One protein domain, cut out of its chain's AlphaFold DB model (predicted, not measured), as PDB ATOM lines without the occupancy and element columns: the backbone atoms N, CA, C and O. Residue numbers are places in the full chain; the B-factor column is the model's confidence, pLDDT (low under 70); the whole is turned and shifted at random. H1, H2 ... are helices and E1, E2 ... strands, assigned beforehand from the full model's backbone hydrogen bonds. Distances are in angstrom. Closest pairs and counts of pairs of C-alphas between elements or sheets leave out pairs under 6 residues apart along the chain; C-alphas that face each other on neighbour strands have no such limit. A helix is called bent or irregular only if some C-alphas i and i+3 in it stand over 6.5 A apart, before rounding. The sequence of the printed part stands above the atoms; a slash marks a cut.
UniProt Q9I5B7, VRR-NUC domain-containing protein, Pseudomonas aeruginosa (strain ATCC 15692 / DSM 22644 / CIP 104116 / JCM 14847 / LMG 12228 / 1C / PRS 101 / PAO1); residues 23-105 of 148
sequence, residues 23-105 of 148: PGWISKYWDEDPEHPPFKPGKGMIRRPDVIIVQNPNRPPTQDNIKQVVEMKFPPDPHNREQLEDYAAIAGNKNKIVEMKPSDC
ATOM      1  N   PRO A  23      41.144 -20.954 -40.631       95.35
ATOM      2  CA  PRO A  23      41.649 -21.777 -41.734       95.35
ATOM      3  C   PRO A  23      42.408 -20.978 -42.804       95.35
ATOM      4  O   PRO A  23      43.484 -21.394 -43.230       95.35
ATOM      5  N   GLY A  24      41.889 -19.810 -43.194       95.80
ATOM      6  CA  GLY A  24      42.571 -18.925 -44.138       95.80
ATOM      7  C   GLY A  24      43.850 -18.325 -43.564       95.80
ATOM      8  O   GLY A  24      44.850 -18.233 -44.268       95.80
ATOM      9  N   TRP A  25      43.839 -17.978 -42.271       96.11
ATOM     10  CA  TRP A  25      45.039 -17.511 -41.584       96.11
ATOM     11  C   TRP A  25      46.144 -18.573 -41.591       96.11
ATOM     12  O   TRP A  25      47.268 -18.267 -41.972       96.11
ATOM     13  N   ILE A  26      45.818 -19.829 -41.256       96.32
ATOM     14  CA  ILE A  26      46.780 -20.941 -41.284       96.32
ATOM     15  C   ILE A  26      47.361 -21.099 -42.690       96.32
ATOM     16  O   ILE A  26      48.574 -21.123 -42.849       96.32
ATOM     17  N   SER A  27      46.503 -21.154 -43.714       96.05
ATOM     18  CA  SER A  27      46.946 -21.357 -45.098       96.05
ATOM     19  C   SER A  27      47.870 -20.256 -45.618       96.05
ATOM     20  O   SER A  27      48.609 -20.508 -46.566       96.05
ATOM     21  N   LYS A  28      47.771 -19.037 -45.079       95.70
ATOM     22  CA  LYS A  28      48.513 -17.878 -45.577       95.70
ATOM     23  C   LYS A  28      49.745 -17.557 -44.739       95.70
ATOM     24  O   LYS A  28      50.772 -17.233 -45.311       95.70
ATOM     25  N   TYR A  29      49.634 -17.642 -43.416       95.50
ATOM     26  CA  TYR A  29      50.607 -17.061 -42.491       95.50
ATOM     27  C   TYR A  29      51.307 -18.088 -41.600       95.50
ATOM     28  O   TYR A  29      52.283 -17.740 -40.945       95.50
ATOM     29  N   TRP A  30      50.832 -19.339 -41.535       96.05
ATOM     30  CA  TRP A  30      51.418 -20.320 -40.616       96.05
ATOM     31  C   TRP A  30      52.897 -20.577 -40.916       96.05
ATOM     32  O   TRP A  30      53.712 -20.525 -39.998       96.05
ATOM     33  N   ASP A  31      53.218 -20.810 -42.191       94.89
ATOM     34  CA  ASP A  31      54.564 -21.162 -42.657       94.89
ATOM     35  C   ASP A  31      55.473 -19.934 -42.882       94.89
ATOM     36  O   ASP A  31      56.646 -20.094 -43.211       94.89
ATOM     37  N   GLU A  32      54.961 -18.706 -42.708       94.34
ATOM     38  CA  GLU A  32      55.788 -17.485 -42.756       94.34
ATOM     39  C   GLU A  32      56.672 -17.340 -41.504       94.34
ATOM     40  O   GLU A  32      57.677 -16.628 -41.528       94.34
ATOM     41  N   ASP A  33      56.310 -18.017 -40.412       92.99
ATOM     42  CA  ASP A  33      57.042 -17.995 -39.152       92.99
ATOM     43  C   ASP A  33      57.987 -19.207 -39.040       92.99
ATOM     44  O   ASP A  33      57.514 -20.341 -38.928       92.99
ATOM     45  N   PRO A  34      59.321 -19.012 -39.020       91.85
ATOM     46  CA  PRO A  34      60.276 -20.117 -38.946       91.85
ATOM     47  C   PRO A  34      60.251 -20.867 -37.604       91.85
ATOM     48  O   PRO A  34      60.806 -21.962 -37.515       91.85
ATOM     49  N   GLU A  35      59.625 -20.315 -36.556       90.97
ATOM     50  CA  GLU A  35      59.418 -21.022 -35.285       90.97
ATOM     51  C   GLU A  35      58.293 -22.064 -35.382       90.97
ATOM     52  O   GLU A  35      58.165 -22.938 -34.515       90.97
ATOM     53  N   HIS A  36      57.457 -21.997 -36.421       93.93
ATOM     54  CA  HIS A  36      56.390 -22.959 -36.626       93.93
ATOM     55  C   HIS A  36      56.888 -24.217 -37.354       93.93
ATOM     56  O   HIS A  36      57.436 -24.142 -38.452       93.93
ATOM     57  N   PRO A  37      56.641 -25.422 -36.806       94.37
ATOM     58  CA  PRO A  37      56.709 -26.637 -37.603       94.37
ATOM     59  C   PRO A  37      55.555 -26.651 -38.620       94.37
ATOM     60  O   PRO A  37      54.540 -25.993 -38.379       94.37
ATOM     61  N   PRO A  38      55.617 -27.476 -39.683       94.09
ATOM     62  CA  PRO A  38      54.504 -27.628 -40.617       94.09
ATOM     63  C   PRO A  38      53.182 -27.908 -39.893       94.09
ATOM     64  O   PRO A  38      53.132 -28.780 -39.011       94.09
ATOM     65  N   PHE A  39      52.119 -27.184 -40.257       96.50
ATOM     66  CA  PHE A  39      50.840 -27.281 -39.553       96.50
ATOM     67  C   PHE A  39      50.257 -28.695 -39.639       96.50
ATOM     68  O   PHE A  39      50.126 -29.280 -40.715       96.50
ATOM     69  N   LYS A  40      49.849 -29.244 -38.491       94.96
ATOM     70  CA  LYS A  40      49.185 -30.549 -38.399       94.96
ATOM     71  C   LYS A  40      47.866 -30.417 -37.631       94.96
ATOM     72  O   LYS A  40      47.898 -30.186 -36.416       94.96
ATOM     73  N   PRO A  41      46.708 -30.606 -38.294       92.40
ATOM     74  CA  PRO A  41      45.408 -30.600 -37.630       92.40
ATOM     75  C   PRO A  41      45.363 -31.575 -36.445       92.40
ATOM     76  O   PRO A  41      45.947 -32.658 -36.487       92.40
ATOM     77  N   GLY A  42      44.690 -31.179 -35.363       90.23
ATOM     78  CA  GLY A  42      44.514 -32.022 -34.174       90.23
ATOM     79  C   GLY A  42      45.763 -32.219 -33.304       90.23
ATOM     80  O   GLY A  42      45.677 -32.887 -32.281       90.23
ATOM     81  N   LYS A  43      46.917 -31.623 -33.641       92.18
ATOM     82  CA  LYS A  43      48.150 -31.717 -32.828       92.18
ATOM     83  C   LYS A  43      48.275 -30.650 -31.736       92.18
ATOM     84  O   LYS A  43      49.362 -30.429 -31.217       92.18
ATOM     85  N   GLY A  44      47.187 -29.947 -31.418       91.20
ATOM     86  CA  GLY A  44      47.181 -28.906 -30.385       91.20
ATOM     87  C   GLY A  44      48.069 -27.699 -30.699       91.20
ATOM     88  O   GLY A  44      48.427 -26.950 -29.794       91.20
ATOM     89  N   MET A  45      48.454 -27.495 -31.964       94.51
ATOM     90  CA  MET A  45      49.312 -26.380 -32.390       94.51
ATOM     91  C   MET A  45      48.626 -25.019 -32.212       94.51
ATOM     92  O   MET A  45      49.283 -24.054 -31.839       94.51
ATOM     93  N   ILE A  46      47.302 -24.982 -32.369       95.17
ATOM     94  CA  ILE A  46      46.437 -23.848 -32.035       95.17
ATOM     95  C   ILE A  46      45.417 -24.334 -31.005       95.17
ATOM     96  O   ILE A  46      44.883 -25.440 -31.126       95.17
ATOM     97  N   ARG A  47      45.147 -23.510 -29.993       95.52
ATOM     98  CA  ARG A  47      44.123 -23.748 -28.973       95.52
ATOM     99  C   ARG A  47      43.156 -22.569 -28.955       95.52
ATOM    100  O   ARG A  47      43.559 -21.436 -29.202       95.52
ATOM    101  N   ARG A  48      41.884 -22.849 -28.679       94.49
ATOM    102  CA  ARG A  48      40.812 -21.855 -28.600       94.49
ATOM    103  C   ARG A  48      40.153 -21.970 -27.228       94.49
ATOM    104  O   ARG A  48      39.455 -22.958 -27.015       94.49
ATOM    105  N   PRO A  49      40.431 -21.044 -26.300       95.62
ATOM    106  CA  PRO A  49      39.629 -20.886 -25.095       95.62
ATOM    107  C   PRO A  49      38.226 -20.377 -25.419       95.62
ATOM    108  O   PRO A  49      38.041 -19.738 -26.458       95.62
ATOM    109  N   ASP A  50      37.275 -20.617 -24.519       94.96
ATOM    110  CA  ASP A  50      35.904 -20.129 -24.684       94.96
ATOM    111  C   ASP A  50      35.828 -18.620 -24.466       94.96
ATOM    112  O   ASP A  50      35.296 -17.886 -25.301       94.96
ATOM    113  N   VAL A  51      36.408 -18.140 -23.361       95.69
ATOM    114  CA  VAL A  51      36.459 -16.709 -23.047       95.69
ATOM    115  C   VAL A  51      37.831 -16.328 -22.516       95.69
ATOM    116  O   VAL A  51      38.398 -16.977 -21.636       95.69
ATOM    117  N   ILE A  52      38.344 -15.209 -23.021       96.75
ATOM    118  CA  ILE A  52      39.518 -14.535 -22.476       96.75
ATOM    119  C   ILE A  52      39.070 -13.191 -21.916       96.75
ATOM    120  O   ILE A  52      38.498 -12.366 -22.626       96.75
ATOM    121  N   ILE A  53      39.367 -12.962 -20.641       97.31
ATOM    122  CA  ILE A  53      39.156 -11.682 -19.973       97.31
ATOM    123  C   ILE A  53      40.514 -10.991 -19.879       97.31
ATOM    124  O   ILE A  53      41.467 -11.549 -19.332       97.31
ATOM    125  N   VAL A  54      40.605  -9.768 -20.392       96.72
ATOM    126  CA  VAL A  54      41.832  -8.958 -20.378       96.72
ATOM    127  C   VAL A  54      41.779  -7.863 -19.318       96.72
ATOM    128  O   VAL A  54      40.706  -7.458 -18.873       96.72
ATOM    129  N   GLN A  55      42.951  -7.383 -18.905       96.93
ATOM    130  CA  GLN A  55      43.081  -6.238 -18.003       96.93
ATOM    131  C   GLN A  55      42.820  -4.919 -18.739       96.93
ATOM    132  O   GLN A  55      42.108  -4.060 -18.228       96.93
ATOM    133  N   ASN A  56      43.375  -4.771 -19.947       95.89
ATOM    134  CA  ASN A  56      43.172  -3.612 -20.809       95.89
ATOM    135  C   ASN A  56      42.575  -4.053 -22.162       95.89
ATOM    136  O   ASN A  56      43.262  -4.757 -22.908       95.89
ATOM    137  N   PRO A  57      41.342  -3.630 -22.512       93.08
ATOM    138  CA  PRO A  57      40.683  -4.014 -23.765       93.08
ATOM    139  C   PRO A  57      41.310  -3.381 -25.017       93.08
ATOM    140  O   PRO A  57      41.068  -3.851 -26.122       93.08
ATOM    141  N   ASN A  58      42.140  -2.345 -24.857       92.95
ATOM    142  CA  ASN A  58      42.861  -1.700 -25.960       92.95
ATOM    143  C   ASN A  58      44.207  -2.376 -26.267       92.95
ATOM    144  O   ASN A  58      44.981  -1.864 -27.075       92.95
ATOM    145  N   ARG A  59      44.521  -3.484 -25.590       94.58
ATOM    146  CA  ARG A  59      45.749  -4.261 -25.773       94.58
ATOM    147  C   ARG A  59      45.396  -5.702 -26.144       94.58
ATOM    148  O   ARG A  59      44.363  -6.203 -25.689       94.58
ATOM    149  N   PRO A  60      46.259  -6.398 -26.899       96.08
ATOM    150  CA  PRO A  60      45.994  -7.767 -27.307       96.08
ATOM    151  C   PRO A  60      45.927  -8.697 -26.087       96.08
ATOM    152  O   PRO A  60      46.503  -8.387 -25.038       96.08
ATOM    153  N   PRO A  61      45.260  -9.859 -26.193       96.42
ATOM    154  CA  PRO A  61      45.208 -10.872 -25.141       96.42
ATOM    155  C   PRO A  61      46.529 -11.660 -25.044       96.42
ATOM    156  O   PRO A  61      46.543 -12.888 -25.061       96.42
ATOM    157  N   THR A  62      47.662 -10.959 -24.974       96.89
ATOM    158  CA  THR A  62      48.964 -11.545 -24.645       96.89
ATOM    159  C   THR A  62      49.011 -11.925 -23.167       96.89
ATOM    160  O   THR A  62      48.257 -11.395 -22.347       96.89
ATOM    161  N   GLN A  63      49.898 -12.852 -22.809       97.20
ATOM    162  CA  GLN A  63      49.960 -13.447 -21.469       97.20
ATOM    163  C   GLN A  63      50.055 -12.415 -20.323       97.20
ATOM    164  O   GLN A  63      49.481 -12.616 -19.248       97.20
ATOM    165  N   ASP A  64      50.720 -11.281 -20.564       97.27
ATOM    166  CA  ASP A  64      50.854 -10.164 -19.622       97.27
ATOM    167  C   ASP A  64      49.565  -9.336 -19.451       97.27
ATOM    168  O   ASP A  64      49.372  -8.708 -18.411       97.27
ATOM    169  N   ASN A  65      48.657  -9.364 -20.430       97.52
ATOM    170  CA  ASN A  65      47.379  -8.651 -20.404       97.52
ATOM    171  C   ASN A  65      46.191  -9.556 -20.026       97.52
ATOM    172  O   ASN A  65      45.143  -9.051 -19.621       97.52
ATOM    173  N   ILE A  66      46.330 -10.883 -20.098       98.14
ATOM    174  CA  ILE A  66      45.278 -11.821 -19.678       98.14
ATOM    175  C   ILE A  66      45.037 -11.694 -18.168       98.14
ATOM    176  O   ILE A  66      45.937 -11.942 -17.356       98.14
ATOM    177  N   LYS A  67      43.797 -11.359 -17.800       98.04
ATOM    178  CA  LYS A  67      43.290 -11.403 -16.425       98.04
ATOM    179  C   LYS A  67      42.862 -12.825 -16.073       98.04
ATOM    180  O   LYS A  67      43.338 -13.363 -15.080       98.04
ATOM    181  N   GLN A  68      41.989 -13.417 -16.888       97.90
ATOM    182  CA  GLN A  68      41.444 -14.762 -16.693       97.90
ATOM    183  C   GLN A  68      41.171 -15.448 -18.034       97.90
ATOM    184  O   GLN A  68      40.885 -14.784 -19.032       97.90
ATOM    185  N   VAL A  69      41.230 -16.777 -18.034       97.93
ATOM    186  CA  VAL A  69      40.728 -17.634 -19.110       97.93
ATOM    187  C   VAL A  69      39.617 -18.488 -18.524       97.93
ATOM    188  O   VAL A  69      39.822 -19.144 -17.501       97.93
ATOM    189  N   VAL A  70      38.447 -18.446 -19.152       96.27
ATOM    190  CA  VAL A  70      37.269 -19.184 -18.701       96.27
ATOM    191  C   VAL A  70      37.000 -20.329 -19.667       96.27
ATOM    192  O   VAL A  70      36.965 -20.117 -20.879       96.27
ATOM    193  N   GLU A  71      36.817 -21.520 -19.110       95.99
ATOM    194  CA  GLU A  71      36.293 -22.708 -19.784       95.99
ATOM    195  C   GLU A  71      34.846 -22.916 -19.337       95.99
ATOM    196  O   GLU A  71      34.573 -22.973 -18.135       95.99
ATOM    197  N   MET A  72      33.923 -23.052 -20.285       93.57
ATOM    198  CA  MET A  72      32.521 -23.351 -20.017       93.57
ATOM    199  C   MET A  72      32.252 -24.840 -20.249       93.57
ATOM    200  O   MET A  72      32.280 -25.331 -21.372       93.57
ATOM    201  N   LYS A  73      31.936 -25.574 -19.182       91.18
ATOM    202  CA  LYS A  73      31.546 -26.985 -19.240       91.18
ATOM    203  C   LYS A  73      30.037 -27.134 -19.277       91.18
ATOM    204  O   LYS A  73      29.358 -26.822 -18.302       91.18
ATOM    205  N   PHE A  74      29.513 -27.694 -20.361       88.34
ATOM    206  CA  PHE A  74      28.099 -28.034 -20.488       88.34
ATOM    207  C   PHE A  74      27.903 -29.535 -20.253       88.34
ATOM    208  O   PHE A  74      28.543 -30.330 -20.930       88.34
ATOM    209  N   PRO A  75      27.033 -29.974 -19.326       82.75
ATOM    210  CA  PRO A  75      26.762 -31.395 -19.147       82.75
ATOM    211  C   PRO A  75      26.308 -32.053 -20.463       82.75
ATOM    212  O   PRO A  75      25.474 -31.476 -21.164       82.75
ATOM    213  N   PRO A  76      26.802 -33.260 -20.789       88.33
ATOM    214  CA  PRO A  76      27.594 -34.154 -19.939       88.33
ATOM    215  C   PRO A  76      29.124 -33.990 -20.063       88.33
ATOM    216  O   PRO A  76      29.845 -34.893 -19.637       88.33
ATOM    217  N   ASP A  77      29.633 -32.893 -20.636       86.63
ATOM    218  CA  ASP A  77      31.065 -32.719 -20.902       86.63
ATOM    219  C   ASP A  77      31.896 -32.860 -19.618       86.63
ATOM    220  O   ASP A  77      31.699 -32.113 -18.650       86.63
ATOM    221  N   PRO A  78      32.839 -33.817 -19.576       86.31
ATOM    222  CA  PRO A  78      33.640 -34.037 -18.392       86.31
ATOM    223  C   PRO A  78      34.683 -32.933 -18.227       86.31
ATOM    224  O   PRO A  78      35.113 -32.260 -19.169       86.31
ATOM    225  N   HIS A  79      35.162 -32.816 -16.993       86.32
ATOM    226  CA  HIS A  79      36.371 -32.068 -16.694       86.32
ATOM    227  C   HIS A  79      37.548 -32.598 -17.532       86.32
ATOM    228  O   HIS A  79      37.810 -33.803 -17.556       86.32
ATOM    229  N   ASN A  80      38.271 -31.699 -18.205       89.97
ATOM    230  CA  ASN A  80      39.394 -32.049 -19.073       89.97
ATOM    231  C   ASN A  80      40.676 -31.365 -18.591       89.97
ATOM    232  O   ASN A  80      40.936 -30.201 -18.889       89.97
ATOM    233  N   ARG A  81      41.505 -32.121 -17.870       92.73
ATOM    234  CA  ARG A  81      42.751 -31.608 -17.294       92.73
ATOM    235  C   ARG A  81      43.753 -31.125 -18.345       92.73
ATOM    236  O   ARG A  81      44.399 -30.111 -18.116       92.73
ATOM    237  N   GLU A  82      43.870 -31.812 -19.482       92.19
ATOM    238  CA  GLU A  82      44.812 -31.434 -20.549       92.19
ATOM    239  C   GLU A  82      44.442 -30.069 -21.141       92.19
ATOM    240  O   GLU A  82      45.292 -29.195 -21.299       92.19
ATOM    241  N   GLN A  83      43.148 -29.842 -21.375       92.70
ATOM    242  CA  GLN A  83      42.638 -28.555 -21.844       92.70
ATOM    243  C   GLN A  83      42.937 -27.425 -20.850       92.70
ATOM    244  O   GLN A  83      43.389 -26.352 -21.250       92.70
ATOM    245  N   LEU A  84      42.732 -27.664 -19.550       94.37
ATOM    246  CA  LEU A  84      43.029 -26.664 -18.523       94.37
ATOM    247  C   LEU A  84      44.529 -26.382 -18.388       94.37
ATOM    248  O   LEU A  84      44.912 -25.247 -18.107       94.37
ATOM    249  N   GLU A  85      45.386 -27.379 -18.601       95.22
ATOM    250  CA  GLU A  85      46.839 -27.192 -18.631       95.22
ATOM    251  C   GLU A  85      47.272 -26.351 -19.841       95.22
ATOM    252  O   GLU A  85      48.065 -25.420 -19.680       95.22
ATOM    253  N   ASP A  86      46.687 -26.588 -21.016       95.02
ATOM    254  CA  ASP A  86      46.903 -25.748 -22.195       95.02
ATOM    255  C   ASP A  86      46.440 -24.304 -21.961       95.02
ATOM    256  O   ASP A  86      47.144 -23.352 -22.303       95.02
ATOM    257  N   TYR A  87      45.277 -24.105 -21.339       97.35
ATOM    258  CA  TYR A  87      44.787 -22.761 -21.032       97.35
ATOM    259  C   TYR A  87      45.620 -22.077 -19.951       97.35
ATOM    260  O   TYR A  87      45.867 -20.874 -20.045       97.35
ATOM    261  N   ALA A  88      46.134 -22.825 -18.974       97.13
ATOM    262  CA  ALA A  88      47.093 -22.307 -18.007       97.13
ATOM    263  C   ALA A  88      48.394 -21.854 -18.681       97.13
ATOM    264  O   ALA A  88      48.933 -20.814 -18.301       97.13
ATOM    265  N   ALA A  89      48.869 -22.576 -19.703       96.86
ATOM    266  CA  ALA A  89      50.019 -22.162 -20.502       96.86
ATOM    267  C   ALA A  89      49.733 -20.874 -21.295       96.86
ATOM    268  O   ALA A  89      50.582 -19.985 -21.338       96.86
ATOM    269  N   ILE A  90      48.524 -20.711 -21.849       97.73
ATOM    270  CA  ILE A  90      48.090 -19.450 -22.479       97.73
ATOM    271  C   ILE A  90      48.072 -18.308 -21.452       97.73
ATOM    272  O   ILE A  90      48.632 -17.241 -21.697       97.73
ATOM    273  N   ALA A  91      47.479 -18.530 -20.277       97.71
ATOM    274  CA  ALA A  91      47.317 -17.507 -19.245       97.71
ATOM    275  C   ALA A  91      48.618 -17.169 -18.486       97.71
ATOM    276  O   ALA A  91      48.713 -16.116 -17.844       97.71
ATOM    277  N   GLY A  92      49.610 -18.064 -18.532       97.59
ATOM    278  CA  GLY A  92      50.880 -17.979 -17.802       97.59
ATOM    279  C   GLY A  92      50.788 -18.361 -16.328       97.59
ATOM    280  O   GLY A  92      51.789 -18.322 -15.618       97.59
ATOM    281  N   ASN A  93      49.594 -18.703 -15.835       96.24
ATOM    282  CA  ASN A  93      49.375 -19.094 -14.449       96.24
ATOM    283  C   ASN A  93      48.060 -19.877 -14.306       96.24
ATOM    284  O   ASN A  93      47.014 -19.416 -14.764       96.24
ATOM    285  N   LYS A  94      48.093 -21.019 -13.606       96.51
ATOM    286  CA  LYS A  94      46.907 -21.839 -13.299       96.51
ATOM    287  C   LYS A  94      45.847 -21.080 -12.486       96.51
ATOM    288  O   LYS A  94      44.664 -21.337 -12.655       96.51
ATOM    289  N   ASN A  95      46.245 -20.091 -11.686       97.35
ATOM    290  CA  ASN A  95      45.328 -19.278 -10.875       97.35
ATOM    291  C   ASN A  95      44.463 -18.314 -11.703       97.35
ATOM    292  O   ASN A  95      43.553 -17.689 -11.167       97.35
ATOM    293  N   LYS A  96      44.759 -18.154 -12.998       97.94
ATOM    294  CA  LYS A  96      43.946 -17.360 -13.927       97.94
ATOM    295  C   LYS A  96      42.872 -18.195 -14.630       97.94
ATOM    296  O   LYS A  96      42.154 -17.651 -15.465       97.94
ATOM    297  N   ILE A  97      42.782 -19.493 -14.341       97.25
ATOM    298  CA  ILE A  97      41.841 -20.404 -14.991       97.25
ATOM    299  C   ILE A  97      40.574 -20.515 -14.157       97.25
ATOM    300  O   ILE A  97      40.637 -20.765 -12.954       97.25
ATOM    301  N   VAL A  98      39.435 -20.333 -14.813       95.08
ATOM    302  CA  VAL A  98      38.109 -20.492 -14.220       95.08
ATOM    303  C   VAL A  98      37.351 -21.521 -15.048       95.08
ATOM    304  O   VAL A  98      37.191 -21.349 -16.251       95.08
ATOM    305  N   GLU A  99      36.891 -22.593 -14.413       93.59
ATOM    306  CA  GLU A  99      35.917 -23.503 -15.016       93.59
ATOM    307  C   GLU A  99      34.526 -23.081 -14.540       93.59
ATOM    308  O   GLU A  99      34.326 -22.888 -13.341       93.59
ATOM    309  N   MET A 100      33.589 -22.908 -15.471       92.26
ATOM    310  CA  MET A 100      32.193 -22.574 -15.189       92.26
ATOM    311  C   MET A 100      31.262 -23.636 -15.760       92.26
ATOM    312  O   MET A 100      31.478 -24.147 -16.854       92.26
ATOM    313  N   LYS A 101      30.185 -23.929 -15.041       89.27
ATOM    314  CA  LYS A 101      29.092 -24.825 -15.424       89.27
ATOM    315  C   LYS A 101      27.775 -24.052 -15.460       89.27
ATOM    316  O   LYS A 101      27.662 -23.014 -14.812       89.27
ATOM    317  N   PRO A 102      26.727 -24.578 -16.116       85.45
ATOM    318  CA  PRO A 102      25.392 -23.992 -16.052       85.45
ATOM    319  C   PRO A 102      24.872 -23.756 -14.632       85.45
ATOM    320  O   PRO A 102      24.099 -22.831 -14.439       85.45
ATOM    321  N   SER A 103      25.296 -24.557 -13.649       83.19
ATOM    322  CA  SER A 103      24.950 -24.375 -12.232       83.19
ATOM    323  C   SER A 103      25.649 -23.191 -11.560       83.19
ATOM    324  O   SER A 103      25.177 -22.729 -10.528       83.19
ATOM    325  N   ASP A 104      26.772 -22.722 -12.114       86.56
ATOM    326  CA  ASP A 104      27.463 -21.509 -11.653       86.56
ATOM    327  C   ASP A 104      26.807 -20.248 -12.229       86.56
ATOM    328  O   ASP A 104      27.004 -19.137 -11.732       86.56
ATOM    329  N   CYS A 105      26.017 -20.423 -13.288       77.85
ATOM    330  CA  CYS A 105      25.154 -19.399 -13.837       77.85
ATOM    331  C   CYS A 105      23.801 -19.440 -13.118       77.85
ATOM    332  O   CYS A 105      23.238 -20.503 -12.867       77.85
TER     333      CYS A 105
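This is residues 23 to 105 of the 148 residues of the protein "VRR-NUC domain-containing protein" of Pseudomonas aeruginosa (strain ATCC 15692 / DSM 22644 / CIP 104116 / JCM 14847 / LMG 12228 / 1C / PRS 101 / PAO1) (UniProt Q9I5B7). A small, three-stranded sheet has one helix, H2, packed along one face, and a second helix, H1, is set off from this body at the end of the long link of residues 33 to 50. The printed part has 83 residues, with two named helices and three named strands in the order H1, E1, E2, H2, E3. The mixed sheet has the order E1, E2, E3, and the class is mixed, helices and strands, with 36 residues, under half, in named elements. The whole is loose, with a radius of gyration of the C-alphas of 14.8 A and spans of 43 by 33 by 21 A.

E2, residues 66 to 72, is the longest strand at 17.2 A. E1 is residues 51 to 54, 9.8 A, and E3 is residues 97 to 100, 9.9 A, ending at C-alpha 100 at (32.193, -22.574, -15.189). H2, residues 81 to 91, measures 14.9 A. H1, residues 23 to 32, begins at C-alpha 23 at (41.649, -21.777, -41.734) and measures 14.8 A; it is irregular, with C-alphas 28 and 31 7.5 A apart.

E1 and E2 form an antiparallel hairpin, with N 53 and O 68 at 2.9 A. E2 and E3 are parallel, with N 100 and O 71 at 2.8 A. H2 is on the sheet at a height of 9.4 A, over E2 and E3, along the strands at 19 degrees to E2 on the local plane; this gives two layers, a helix on one face of a sheet. The closest C-alphas of E2 and H2, Ile 66 and Ala 91, are 6.1 A apart. E2, H2 and E3 form a strand-helix-strand unit, two parallel neighbour strands with a helix between, whose crossover is right-handed. H1 is not on the sheet and is apart from H2. Every O i to N i+4 pair is within hydrogen-bond range in H2, against 4 of 6 in H1.

The C-alphas farthest apart, Pro 34 and Ser 103, are 44.5 A apart. The printed part has no cut. The links H1 to E1 and E1 to E2 are long. No printed residue is under 70 in pLDDT.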